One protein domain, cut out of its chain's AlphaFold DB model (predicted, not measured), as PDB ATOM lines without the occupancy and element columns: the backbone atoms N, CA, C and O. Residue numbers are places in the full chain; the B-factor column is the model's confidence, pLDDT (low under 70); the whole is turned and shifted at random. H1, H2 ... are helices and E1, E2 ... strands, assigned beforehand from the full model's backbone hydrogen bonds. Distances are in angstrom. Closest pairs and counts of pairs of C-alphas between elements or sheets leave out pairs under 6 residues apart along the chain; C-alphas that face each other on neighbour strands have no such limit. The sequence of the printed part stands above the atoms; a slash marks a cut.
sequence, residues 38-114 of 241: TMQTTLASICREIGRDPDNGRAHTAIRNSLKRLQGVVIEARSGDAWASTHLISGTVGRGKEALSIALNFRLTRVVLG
ATOM      1  N   THR A  38     174.224 214.764 242.665       79.06
ATOM      2  CA  THR A  38     173.830 213.533 241.979       79.06
ATOM      3  C   THR A  38     172.893 213.869 240.825       79.06
ATOM      4  O   THR A  38     171.849 214.482 241.026       79.06
ATOM      5  N   MET A  39     173.256 213.453 239.616       79.88
ATOM      6  CA  MET A  39     172.469 213.642 238.401       79.88
ATOM      7  C   MET A  39     171.790 212.332 238.002       79.88
ATOM      8  O   MET A  39     172.451 211.300 237.899       79.88
ATOM      9  N   GLN A  40     170.485 212.383 237.734       81.25
ATOM     10  CA  GLN A  40     169.731 211.265 237.163       81.25
ATOM     11  C   GLN A  40     169.639 211.433 235.644       81.25
ATOM     12  O   GLN A  40     169.275 212.499 235.154       81.25
ATOM     13  N   THR A  41     169.980 210.394 234.890       82.56
ATOM     14  CA  THR A  41     169.947 210.387 233.423       82.56
ATOM     15  C   THR A  41     169.695 208.973 232.886       82.56
ATOM     16  O   THR A  41     169.517 208.025 233.651       82.56
ATOM     17  N   THR A  42     169.668 208.811 231.565       85.50
ATOM     18  CA  THR A  42     169.579 207.511 230.889       85.50
ATOM     19  C   THR A  42     170.677 207.367 229.844       85.50
ATOM     20  O   THR A  42     171.195 208.357 229.325       85.50
ATOM     21  N   LEU A  43     171.028 206.127 229.495       83.56
ATOM     22  CA  LEU A  43     172.000 205.878 228.422       83.56
ATOM     23  C   LEU A  43     171.535 206.447 227.076       83.56
ATOM     24  O   LEU A  43     172.338 207.065 226.382       83.56
ATOM     25  N   ALA A  44     170.239 206.343 226.769       84.38
ATOM     26  CA  ALA A  44     169.647 206.944 225.579       84.38
ATOM     27  C   ALA A  44     169.797 208.476 225.559       84.38
ATOM     28  O   ALA A  44     170.106 209.055 224.517       84.38
ATOM     29  N   SER A  45     169.630 209.150 226.705       85.12
ATOM     30  CA  SER A  45     169.842 210.600 226.804       85.12
ATOM     31  C   SER A  45     171.300 210.977 226.551       85.12
ATOM     32  O   SER A  45     171.559 211.946 225.842       85.12
ATOM     33  N   ILE A  46     172.246 210.204 227.093       86.94
ATOM     34  CA  ILE A  46     173.674 210.417 226.831       86.94
ATOM     35  C   ILE A  46     173.963 210.209 225.343       86.94
ATOM     36  O   ILE A  46     174.621 211.057 224.751       86.94
ATOM     37  N   CYS A  47     173.446 209.136 224.728       87.75
ATOM     38  CA  CYS A  47     173.590 208.864 223.295       87.75
ATOM     39  C   CYS A  47     173.148 210.055 222.442       87.75
ATOM     40  O   CYS A  47     173.933 210.526 221.620       87.75
ATOM     41  N   ARG A  48     171.946 210.593 222.686       86.62
ATOM     42  CA  ARG A  48     171.434 211.770 221.964       86.62
ATOM     43  C   ARG A  48     172.374 212.967 222.098       86.62
ATOM     44  O   ARG A  48     172.700 213.597 221.095       86.62
ATOM     45  N   GLU A  49     172.873 213.229 223.304       86.06
ATOM     46  CA  GLU A  49     173.767 214.363 223.549       86.06
ATOM     47  C   GLU A  49     175.126 214.207 222.849       86.06
ATOM     48  O   GLU A  49     175.681 215.167 222.319       86.06
ATOM     49  N   ILE A  50     175.662 212.991 222.758       85.50
ATOM     50  CA  ILE A  50     176.930 212.741 222.055       85.50
ATOM     51  C   ILE A  50     176.752 212.463 220.552       85.50
ATOM     52  O   ILE A  50     177.739 212.189 219.870       85.50
ATOM     53  N   GLY A  51     175.523 212.528 220.023       85.06
ATOM     54  CA  GLY A  51     175.224 212.276 218.607       85.06
ATOM     55  C   GLY A  51     175.320 210.807 218.200       85.06
ATOM     56  O   GLY A  51     175.725 210.496 217.082       85.06
ATOM     57  N   ARG A  52     175.014 209.890 219.116       86.88
ATOM     58  CA  ARG A  52     174.951 208.449 218.865       86.88
ATOM     59  C   ARG A  52     173.501 207.988 218.848       86.88
ATOM     60  O   ARG A  52     172.652 208.540 219.543       86.88
ATOM     61  N   ASP A  53     173.259 206.939 218.076       88.06
ATOM     62  CA  ASP A  53     171.972 206.256 218.035       88.06
ATOM     63  C   ASP A  53     171.617 205.687 219.431       88.06
ATOM     64  O   ASP A  53     172.412 204.911 219.980       88.06
ATOM     65  N   PRO A  54     170.479 206.092 220.032       85.88
ATOM     66  CA  PRO A  54     170.040 205.604 221.337       85.88
ATOM     67  C   PRO A  54     169.654 204.120 221.341       85.88
ATOM     68  O   PRO A  54     169.736 203.498 222.393       85.88
ATOM     69  N   ASP A  55     169.298 203.531 220.197       86.00
ATOM     70  CA  ASP A  55     168.888 202.121 220.127       86.00
ATOM     71  C   ASP A  55     170.087 201.180 219.895       86.00
ATOM     72  O   ASP A  55     169.984 199.949 219.908       86.00
ATOM     73  N   ASN A  56     171.285 201.750 219.747       85.44
ATOM     74  CA  ASN A  56     172.507 201.001 219.509       85.44
ATOM     75  C   ASN A  56     173.128 200.467 220.813       85.44
ATOM     76  O   ASN A  56     173.895 201.145 221.508       85.44
ATOM     77  N   GLY A  57     172.918 199.179 221.093       85.19
ATOM     78  CA  GLY A  57     173.500 198.496 222.259       85.19
ATOM     79  C   GLY A  57     175.039 198.542 222.351       85.19
ATOM     80  O   GLY A  57     175.599 198.519 223.458       85.19
ATOM     81  N   ARG A  58     175.763 198.678 221.226       88.00
ATOM     82  CA  ARG A  58     177.227 198.881 221.252       88.00
ATOM     83  C   ARG A  58     177.587 200.261 221.802       88.00
ATOM     84  O   ARG A  58     178.552 200.371 222.560       88.00
ATOM     85  N   ALA A  59     176.801 201.294 221.487       86.62
ATOM     86  CA  ALA A  59     176.984 202.636 222.040       86.62
ATOM     87  C   ALA A  59     176.753 202.642 223.559       86.62
ATOM     88  O   ALA A  59     177.588 203.155 224.306       86.62
ATOM     89  N   HIS A  60     175.707 201.960 224.035       87.94
ATOM     90  CA  HIS A  60     175.455 201.777 225.470       87.94
ATOM     91  C   HIS A  60     176.632 201.109 226.190       87.94
ATOM     92  O   HIS A  60     177.057 201.561 227.257       87.94
ATOM     93  N   THR A  61     177.207 200.065 225.592       88.81
ATOM     94  CA  THR A  61     178.382 199.375 226.146       88.81
ATOM     95  C   THR A  61     179.605 200.296 226.199       88.81
ATOM     96  O   THR A  61     180.288 200.366 227.222       88.81
ATOM     97  N   ALA A  62     179.855 201.066 225.135       89.19
ATOM     98  CA  ALA A  62     180.951 202.030 225.085       89.19
ATOM     99  C   ALA A  62     180.805 203.150 226.135       89.19
ATOM    100  O   ALA A  62     181.797 203.538 226.764       89.19
ATOM    101  N   ILE A  63     179.580 203.629 226.384       88.81
ATOM    102  CA  ILE A  63     179.284 204.623 227.427       88.81
ATOM    103  C   ILE A  63     179.541 204.032 228.815       88.81
ATOM    104  O   ILE A  63     180.271 204.635 229.600       88.81
ATOM    105  N   ARG A  64     179.033 202.828 229.112       87.25
ATOM    106  CA  ARG A  64     179.286 202.151 230.399       87.25
ATOM    107  C   ARG A  64     180.784 201.956 230.653       87.25
ATOM    108  O   ARG A  64     181.255 202.236 231.754       87.25
ATOM    109  N   ASN A  65     181.541 201.537 229.640       89.81
ATOM    110  CA  ASN A  65     182.993 201.384 229.749       89.81
ATOM    111  C   ASN A  65     183.693 202.729 229.990       89.81
ATOM    112  O   ASN A  65     184.615 202.809 230.797       89.81
ATOM    113  N   SER A  66     183.229 203.798 229.342       90.50
ATOM    114  CA  SER A  66     183.755 205.148 229.562       90.50
ATOM    115  C   SER A  66     183.472 205.654 230.974       90.50
ATOM    116  O   SER A  66     184.385 206.157 231.616       90.50
ATOM    117  N   LEU A  67     182.263 205.445 231.500       87.94
ATOM    118  CA  LEU A  67     181.906 205.810 232.875       87.94
ATOM    119  C   LEU A  67     182.772 205.077 233.906       87.94
ATOM    120  O   LEU A  67     183.274 205.706 234.832       87.94
ATOM    121  N   LYS A  68     183.018 203.775 233.709       87.62
ATOM    122  CA  LYS A  68     183.943 203.002 234.554       87.62
ATOM    123  C   LYS A  68     185.364 203.564 234.514       87.62
ATOM    124  O   LYS A  68     185.996 203.701 235.553       87.62
ATOM    125  N   ARG A  69     185.867 203.935 233.331       90.44
ATOM    126  CA  ARG A  69     187.186 204.580 233.214       90.44
ATOM    127  C   ARG A  69     187.229 205.933 233.922       90.44
ATOM    128  O   ARG A  69     188.201 206.208 234.611       90.44
ATOM    129  N   LEU A  70     186.180 206.748 233.793       89.38
ATOM    130  CA  LEU A  70     186.089 208.057 234.450       89.38
ATOM    131  C   LEU A  70     186.032 207.946 235.980       89.38
ATOM    132  O   LEU A  70     186.571 208.812 236.661       89.38
ATOM    133  N   GLN A  71     185.450 206.873 236.528       86.31
ATOM    134  CA  GLN A  71     185.525 206.582 237.967       86.31
ATOM    135  C   GLN A  71     186.959 206.322 238.426       86.31
ATOM    136  O   GLN A  71     187.329 206.718 239.523       86.31
ATOM    137  N   GLY A  72     187.795 205.707 237.588       87.62
ATOM    138  CA  GLY A  72     189.213 205.494 237.891       87.62
ATOM    139  C   GLY A  72     190.055 206.775 237.893       87.62
ATOM    140  O   GLY A  72     191.190 206.753 238.360       87.62
ATOM    141  N   VAL A  73     189.525 207.896 237.391       88.56
ATOM    142  CA  VAL A  73     190.248 209.172 237.350       88.56
ATOM    143  C   VAL A  73     190.167 209.850 238.713       88.56
ATOM    144  O   VAL A  73     189.099 210.298 239.132       88.56
ATOM    145  N   VAL A  74     191.312 209.963 239.385       86.19
ATOM    146  CA  VAL A  74     191.455 210.686 240.654       86.19
ATOM    147  C   VAL A  74     192.006 212.081 240.383       86.19
ATOM    148  O   VAL A  74     193.031 212.246 239.728       86.19
ATOM    149  N   ILE A  75     191.319 213.092 240.902       80.69
ATOM    150  CA  ILE A  75     191.747 214.487 240.881       80.69
ATOM    151  C   ILE A  75     192.288 214.835 242.257       80.69
ATOM    152  O   ILE A  75     191.561 214.761 243.250       80.69
ATOM    153  N   GLU A  76     193.539 215.281 242.292       81.06
ATOM    154  CA  GLU A  76     194.164 215.833 243.487       81.06
ATOM    155  C   GLU A  76     194.241 217.362 243.397       81.06
ATOM    156  O   GLU A  76     194.644 217.944 242.390       81.06
ATOM    157  N   ALA A  77     193.818 218.033 244.462       72.00
ATOM    158  CA  ALA A  77     193.946 219.465 244.662       72.00
ATOM    159  C   ALA A  77     194.936 219.701 245.802       72.00
ATOM    160  O   ALA A  77     194.716 219.184 246.892       72.00
ATOM    161  N   ARG A  78     195.987 220.494 245.576       77.00
ATOM    162  CA  ARG A  78     196.949 220.897 246.612       77.00
ATOM    163  C   ARG A  78     196.957 222.411 246.786       77.00
ATOM    164  O   ARG A  78     196.865 223.139 245.801       77.00
ATOM    165  N   SER A  79     197.071 222.870 248.027       73.56
ATOM    166  CA  SER A  79     197.213 224.276 248.405       73.56
ATOM    167  C   SER A  79     198.131 224.375 249.623       73.56
ATOM    168  O   SER A  79     197.683 224.210 250.757       73.56
ATOM    169  N   GLY A  80     199.423 224.624 249.388       80.50
ATOM    170  CA  GLY A  80     200.442 224.496 250.434       80.50
ATOM    171  C   GLY A  80     200.498 223.057 250.951       80.50
ATOM    172  O   GLY A  80     200.572 222.127 250.148       80.50
ATOM    173  N   ASP A  81     200.389 222.890 252.268       78.00
ATOM    174  CA  ASP A  81     200.385 221.578 252.935       78.00
ATOM    175  C   ASP A  81     199.005 220.893 252.930       78.00
ATOM    176  O   ASP A  81     198.885 219.713 253.263       78.00
ATOM    177  N   ALA A  82     197.945 221.610 252.541       70.31
ATOM    178  CA  ALA A  82     196.608 221.044 252.426       70.31
ATOM    179  C   ALA A  82     196.438 220.335 251.078       70.31
ATOM    180  O   ALA A  82     196.726 220.903 250.019       70.31
ATOM    181  N   TRP A  83     195.909 219.115 251.103       75.31
ATOM    182  CA  TRP A  83     195.617 218.347 249.899       75.31
ATOM    183  C   TRP A  83     194.268 217.633 250.002       75.31
ATOM    184  O   TRP A  83     193.786 217.311 251.086       75.31
ATOM    185  N   ALA A  84     193.640 217.412 248.851       72.94
ATOM    186  CA  ALA A  84     192.384 216.692 248.732       72.94
ATOM    187  C   ALA A  84     192.375 215.869 247.449       72.94
ATOM    188  O   ALA A  84     192.593 216.414 246.369       72.94
ATOM    189  N   SER A  85     192.076 214.579 247.553       78.62
ATOM    190  CA  SER A  85     191.912 213.683 246.408       78.62
ATOM    191  C   SER A  85     190.464 213.245 246.284       78.62
ATOM    192  O   SER A  85     189.833 212.881 247.273       78.62
ATOM    193  N   THR A  86     189.934 213.248 245.070       78.75
ATOM    194  CA  THR A  86     188.536 212.895 244.815       78.75
ATOM    195  C   THR A  86     188.398 212.305 243.419       78.75
ATOM    196  O   THR A  86     189.062 212.756 242.490       78.75
ATOM    197  N   HIS A  87     187.536 211.307 243.243       84.19
ATOM    198  CA  HIS A  87     187.252 210.762 241.914       84.19
ATOM    199  C   HIS A  87     186.514 211.798 241.055       84.19
ATOM    200  O   HIS A  87     185.693 212.557 241.573       84.19
ATOM    201  N   LEU A  88     186.792 211.842 239.750       83.56
ATOM    202  CA  LEU A  88     186.105 212.726 238.798       83.56
ATOM    203  C   LEU A  88     184.593 212.443 238.772       83.56
ATOM    204  O   LEU A  88     183.780 213.368 238.768       83.56
ATOM    205  N   ILE A  89     184.234 211.158 238.810       85.75
ATOM    206  CA  ILE A  89     182.878 210.660 239.042       85.75
ATOM    207  C   ILE A  89     182.942 209.771 240.281       85.75
ATOM    208  O   ILE A  89     183.653 208.769 240.276       85.75
ATOM    209  N   SER A  90     182.221 210.135 241.340       71.12
ATOM    210  CA  SER A  90     182.280 209.439 242.633       71.12
ATOM    211  C   SER A  90     181.446 208.159 242.673       71.12
ATOM    212  O   SER A  90     181.677 207.305 243.522       71.12
ATOM    213  N   GLY A  91     180.517 207.978 241.734       67.00
ATOM    214  CA  GLY A  91     179.784 206.727 241.605       67.00
ATOM    215  C   GLY A  91     178.775 206.742 240.472       67.00
ATOM    216  O   GLY A  91     178.313 207.797 240.034       67.00
ATOM    217  N   THR A  92     178.426 205.545 240.003       68.25
ATOM    218  CA  THR A  92     177.288 205.347 239.106       68.25
ATOM    219  C   THR A  92     176.389 204.244 239.630       68.25
ATOM    220  O   THR A  92     176.871 203.133 239.851       68.25
ATOM    221  N   VAL A  93     175.091 204.504 239.747       64.38
ATOM    222  CA  VAL A  93     174.092 203.484 240.089       64.38
ATOM    223  C   VAL A  93     173.157 203.300 238.904       64.38
ATOM    224  O   VAL A  93     172.586 204.266 238.408       64.38
ATOM    225  N   GLY A  94     173.019 202.063 238.432       65.75
ATOM    226  CA  GLY A  94     172.021 201.711 237.428       65.75
ATOM    227  C   GLY A  94     170.722 201.259 238.093       65.75
ATOM    228  O   GLY A  94     170.774 200.443 239.012       65.75
ATOM    229  N   ARG A  95     169.564 201.735 237.627       60.28
ATOM    230  CA  ARG A  95     168.248 201.190 238.013       60.28
ATOM    231  C   ARG A  95     167.484 200.780 236.748       60.28
ATOM    232  O   ARG A  95     167.246 201.602 235.869       60.28
ATOM    233  N   GLY A  96     167.097 199.510 236.636       63.44
ATOM    234  CA  GLY A  96     166.480 198.983 235.411       63.44
ATOM    235  C   GLY A  96     167.449 198.935 234.219       63.44
ATOM    236  O   GLY A  96     168.666 199.001 234.393       63.44
ATOM    237  N   LYS A  97     166.923 198.784 232.994       59.94
ATOM    238  CA  LYS A  97     167.766 198.556 231.802       59.94
ATOM    239  C   LYS A  97     168.629 199.771 231.419       59.94
ATOM    240  O   LYS A  97     169.724 199.573 230.891       59.94
ATOM    241  N   GLU A  98     168.210 201.003 231.734       65.25
ATOM    242  CA  GLU A  98     168.845 202.208 231.161       65.25
ATOM    243  C   GLU A  98     168.977 203.429 232.080       65.25
ATOM    244  O   GLU A  98     169.675 204.368 231.691       65.25
ATOM    245  N   ALA A  99     168.364 203.446 233.271       75.50
ATOM    246  CA  ALA A  99     168.488 204.595 234.168       75.50
ATOM    247  C   ALA A  99     169.843 204.589 234.881       75.50
ATOM    248  O   ALA A  99     170.342 203.536 235.290       75.50
ATOM    249  N   LEU A 100     170.418 205.775 235.030       80.06
ATOM    250  CA  LEU A 100     171.756 206.007 235.540       80.06
ATOM    251  C   LEU A 100     171.752 207.200 236.498       80.06
ATOM    252  O   LEU A 100     171.408 208.314 236.121       80.06
ATOM    253  N   SER A 101     172.210 206.967 237.718       78.44
ATOM    254  CA  SER A 101     172.516 208.000 238.700       78.44
ATOM    255  C   SER A 101     174.022 208.219 238.708       78.44
ATOM    256  O   SER A 101     174.747 207.269 238.993       78.44
ATOM    257  N   ILE A 102     174.503 209.425 238.409       81.25
ATOM    258  CA  ILE A 102     175.929 209.781 238.400       81.25
ATOM    259  C   ILE A 102     176.195 210.793 239.511       81.25
ATOM    260  O   ILE A 102     175.587 211.861 239.522       81.25
ATOM    261  N   ALA A 103     177.123 210.488 240.413       84.00
ATOM    262  CA  ALA A 103     177.583 211.438 241.419       84.00
ATOM    263  C   ALA A 103     178.838 212.175 240.919       84.00
ATOM    264  O   ALA A 103     179.811 211.555 240.474       84.00
ATOM    265  N   LEU A 104     178.788 213.507 240.936       81.75
ATOM    266  CA  LEU A 104     179.846 214.371 240.420       81.75
ATOM    267  C   LEU A 104     180.832 214.767 241.518       81.75
ATOM    268  O   LEU A 104     180.477 214.944 242.677       81.75
ATOM    269  N   ASN A 105     182.085 214.970 241.133       84.56
ATOM    270  CA  ASN A 105     183.073 215.590 242.001       84.56
ATOM    271  C   ASN A 105     182.656 217.002 242.451       84.56
ATOM    272  O   ASN A 105     182.101 217.749 241.647       84.56
ATOM    273  N   PHE A 106     183.065 217.433 243.649       77.19
ATOM    274  CA  PHE A 106     182.814 218.788 244.156       77.19
ATOM    275  C   PHE A 106     183.190 219.914 243.172       77.19
ATOM    276  O   PHE A 106     182.524 220.946 243.125       77.19
ATOM    277  N   ARG A 107     184.255 219.759 242.367       77.94
ATOM    278  CA  ARG A 107     184.644 220.761 241.357       77.94
ATOM    279  C   ARG A 107     183.607 220.871 240.246       77.94
ATOM    280  O   ARG A 107     183.241 221.979 239.869       77.94
ATOM    281  N   LEU A 108     183.137 219.730 239.748       81.19
ATOM    282  CA  LEU A 108     182.088 219.681 238.732       81.19
ATOM    283  C   LEU A 108     180.758 220.161 239.309       81.19
ATOM    284  O   LEU A 108     180.062 220.931 238.660       81.19
ATOM    285  N   THR A 109     180.438 219.793 240.551       82.56
ATOM    286  CA  THR A 109     179.256 220.299 241.253       82.56
ATOM    287  C   THR A 109     179.267 221.818 241.339       82.56
ATOM    288  O   THR A 109     178.281 222.449 240.976       82.56
ATOM    289  N   ARG A 110     180.395 222.435 241.704       81.06
ATOM    290  CA  ARG A 110     180.509 223.899 241.722       81.06
ATOM    291  C   ARG A 110     180.289 224.544 240.357       81.06
ATOM    292  O   ARG A 110     179.686 225.611 240.296       81.06
ATOM    293  N   VAL A 111     180.764 223.909 239.286       80.12
ATOM    294  CA  VAL A 111     180.511 224.363 237.911       80.12
ATOM    295  C   VAL A 111     179.017 224.308 237.594       80.12
ATOM    296  O   VAL A 111     178.471 225.300 237.125       80.12
ATOM    297  N   VAL A 112     178.342 223.196 237.908       80.69
ATOM    298  CA  VAL A 112     176.894 223.048 237.681       80.69
ATOM    299  C   VAL A 112     176.085 224.059 238.501       80.69
ATOM    300  O   VAL A 112     175.121 224.623 238.000       80.69
ATOM    301  N   LEU A 113     176.511 224.344 239.733       81.69
ATOM    302  CA  LEU A 113     175.896 225.352 240.602       81.69
ATOM    303  C   LEU A 113     176.261 226.802 240.218       81.69
ATOM    304  O   LEU A 113     175.861 227.733 240.909       81.69
ATOM    305  N   GLY A 114     177.064 227.021 239.170       75.62
ATOM    306  CA  GLY A 114     177.492 228.354 238.726       75.62
ATOM    307  C   GLY A 114     178.505 229.053 239.645       75.62
ATOM    308  O   GLY A 114     178.875 230.200 239.405       75.62
TER     309      GLY A 114
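This is residues 38 to 114 of the 241 residues of an uncharacterized protein of Burkholderiales bacterium (UniProt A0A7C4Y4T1). A three-stranded sheet, E1 E5 E4, has the long helix H2 along one face, and from one end of this body the hairpin E2 and E3 reaches out as an arm, its tip, residues 78 to 83, sticking out free. Short H1 touches one end of H2, and short H3 follows E5. The 77 printed residues run E1 H1 H2 E2 E3 E4 E5 H3, both sheets antiparallel, the class mixed. The whole is loose, with a radius of gyration of the C-alphas of 14.6 A, and spans 49 by 25 by 23 A.

E1, residues 38 to 42, begins at C-alpha 38 (173.830, 213.533, 241.979). H1 is residues 43 to 50; H2, residues 57 to 71, is 21.4 A long. E2 is residues 74 to 79, E3 82 to 87, 17.4 A, E4 89 to 95, 17.5 A, and E5 99 to 104. H3, residues 106 to 112, ends at C-alpha 112 (176.894, 223.048, 237.681).

In the sheet, N 39 and O 102 of E1 and E5 are 2.8 A apart, and N 101 and O 93 of the hairpin E4 and E5 2.8 A. In two layers, a helix on one face of a sheet, H2 lies over E4, 10.5 A high, along it at 18 degrees on the local plane; the closest C-alphas, Gln 71 and Ile 89, are 5.0 A apart. H1 touches H2 at its residues 59 to 63 alone, C-alphas Leu 43 and His 60 6.1 A apart, about perpendicular at 84 degrees; H1 only grazes the sheet. In E2 and E3, N 77 and O 84 are 2.8 A apart; E3 runs on into E4 at 27 degrees. H3 is on the sheet, only just over none of its strands. In H1, H2 and H3 every O i to N i+4 pair is within hydrogen-bond range.

The farthest C-alphas, Asp 55 and Asp 81, are 49.5 A apart. The printed part has no cut and no long link. Residues 91 to 98 have pLDDT under 70.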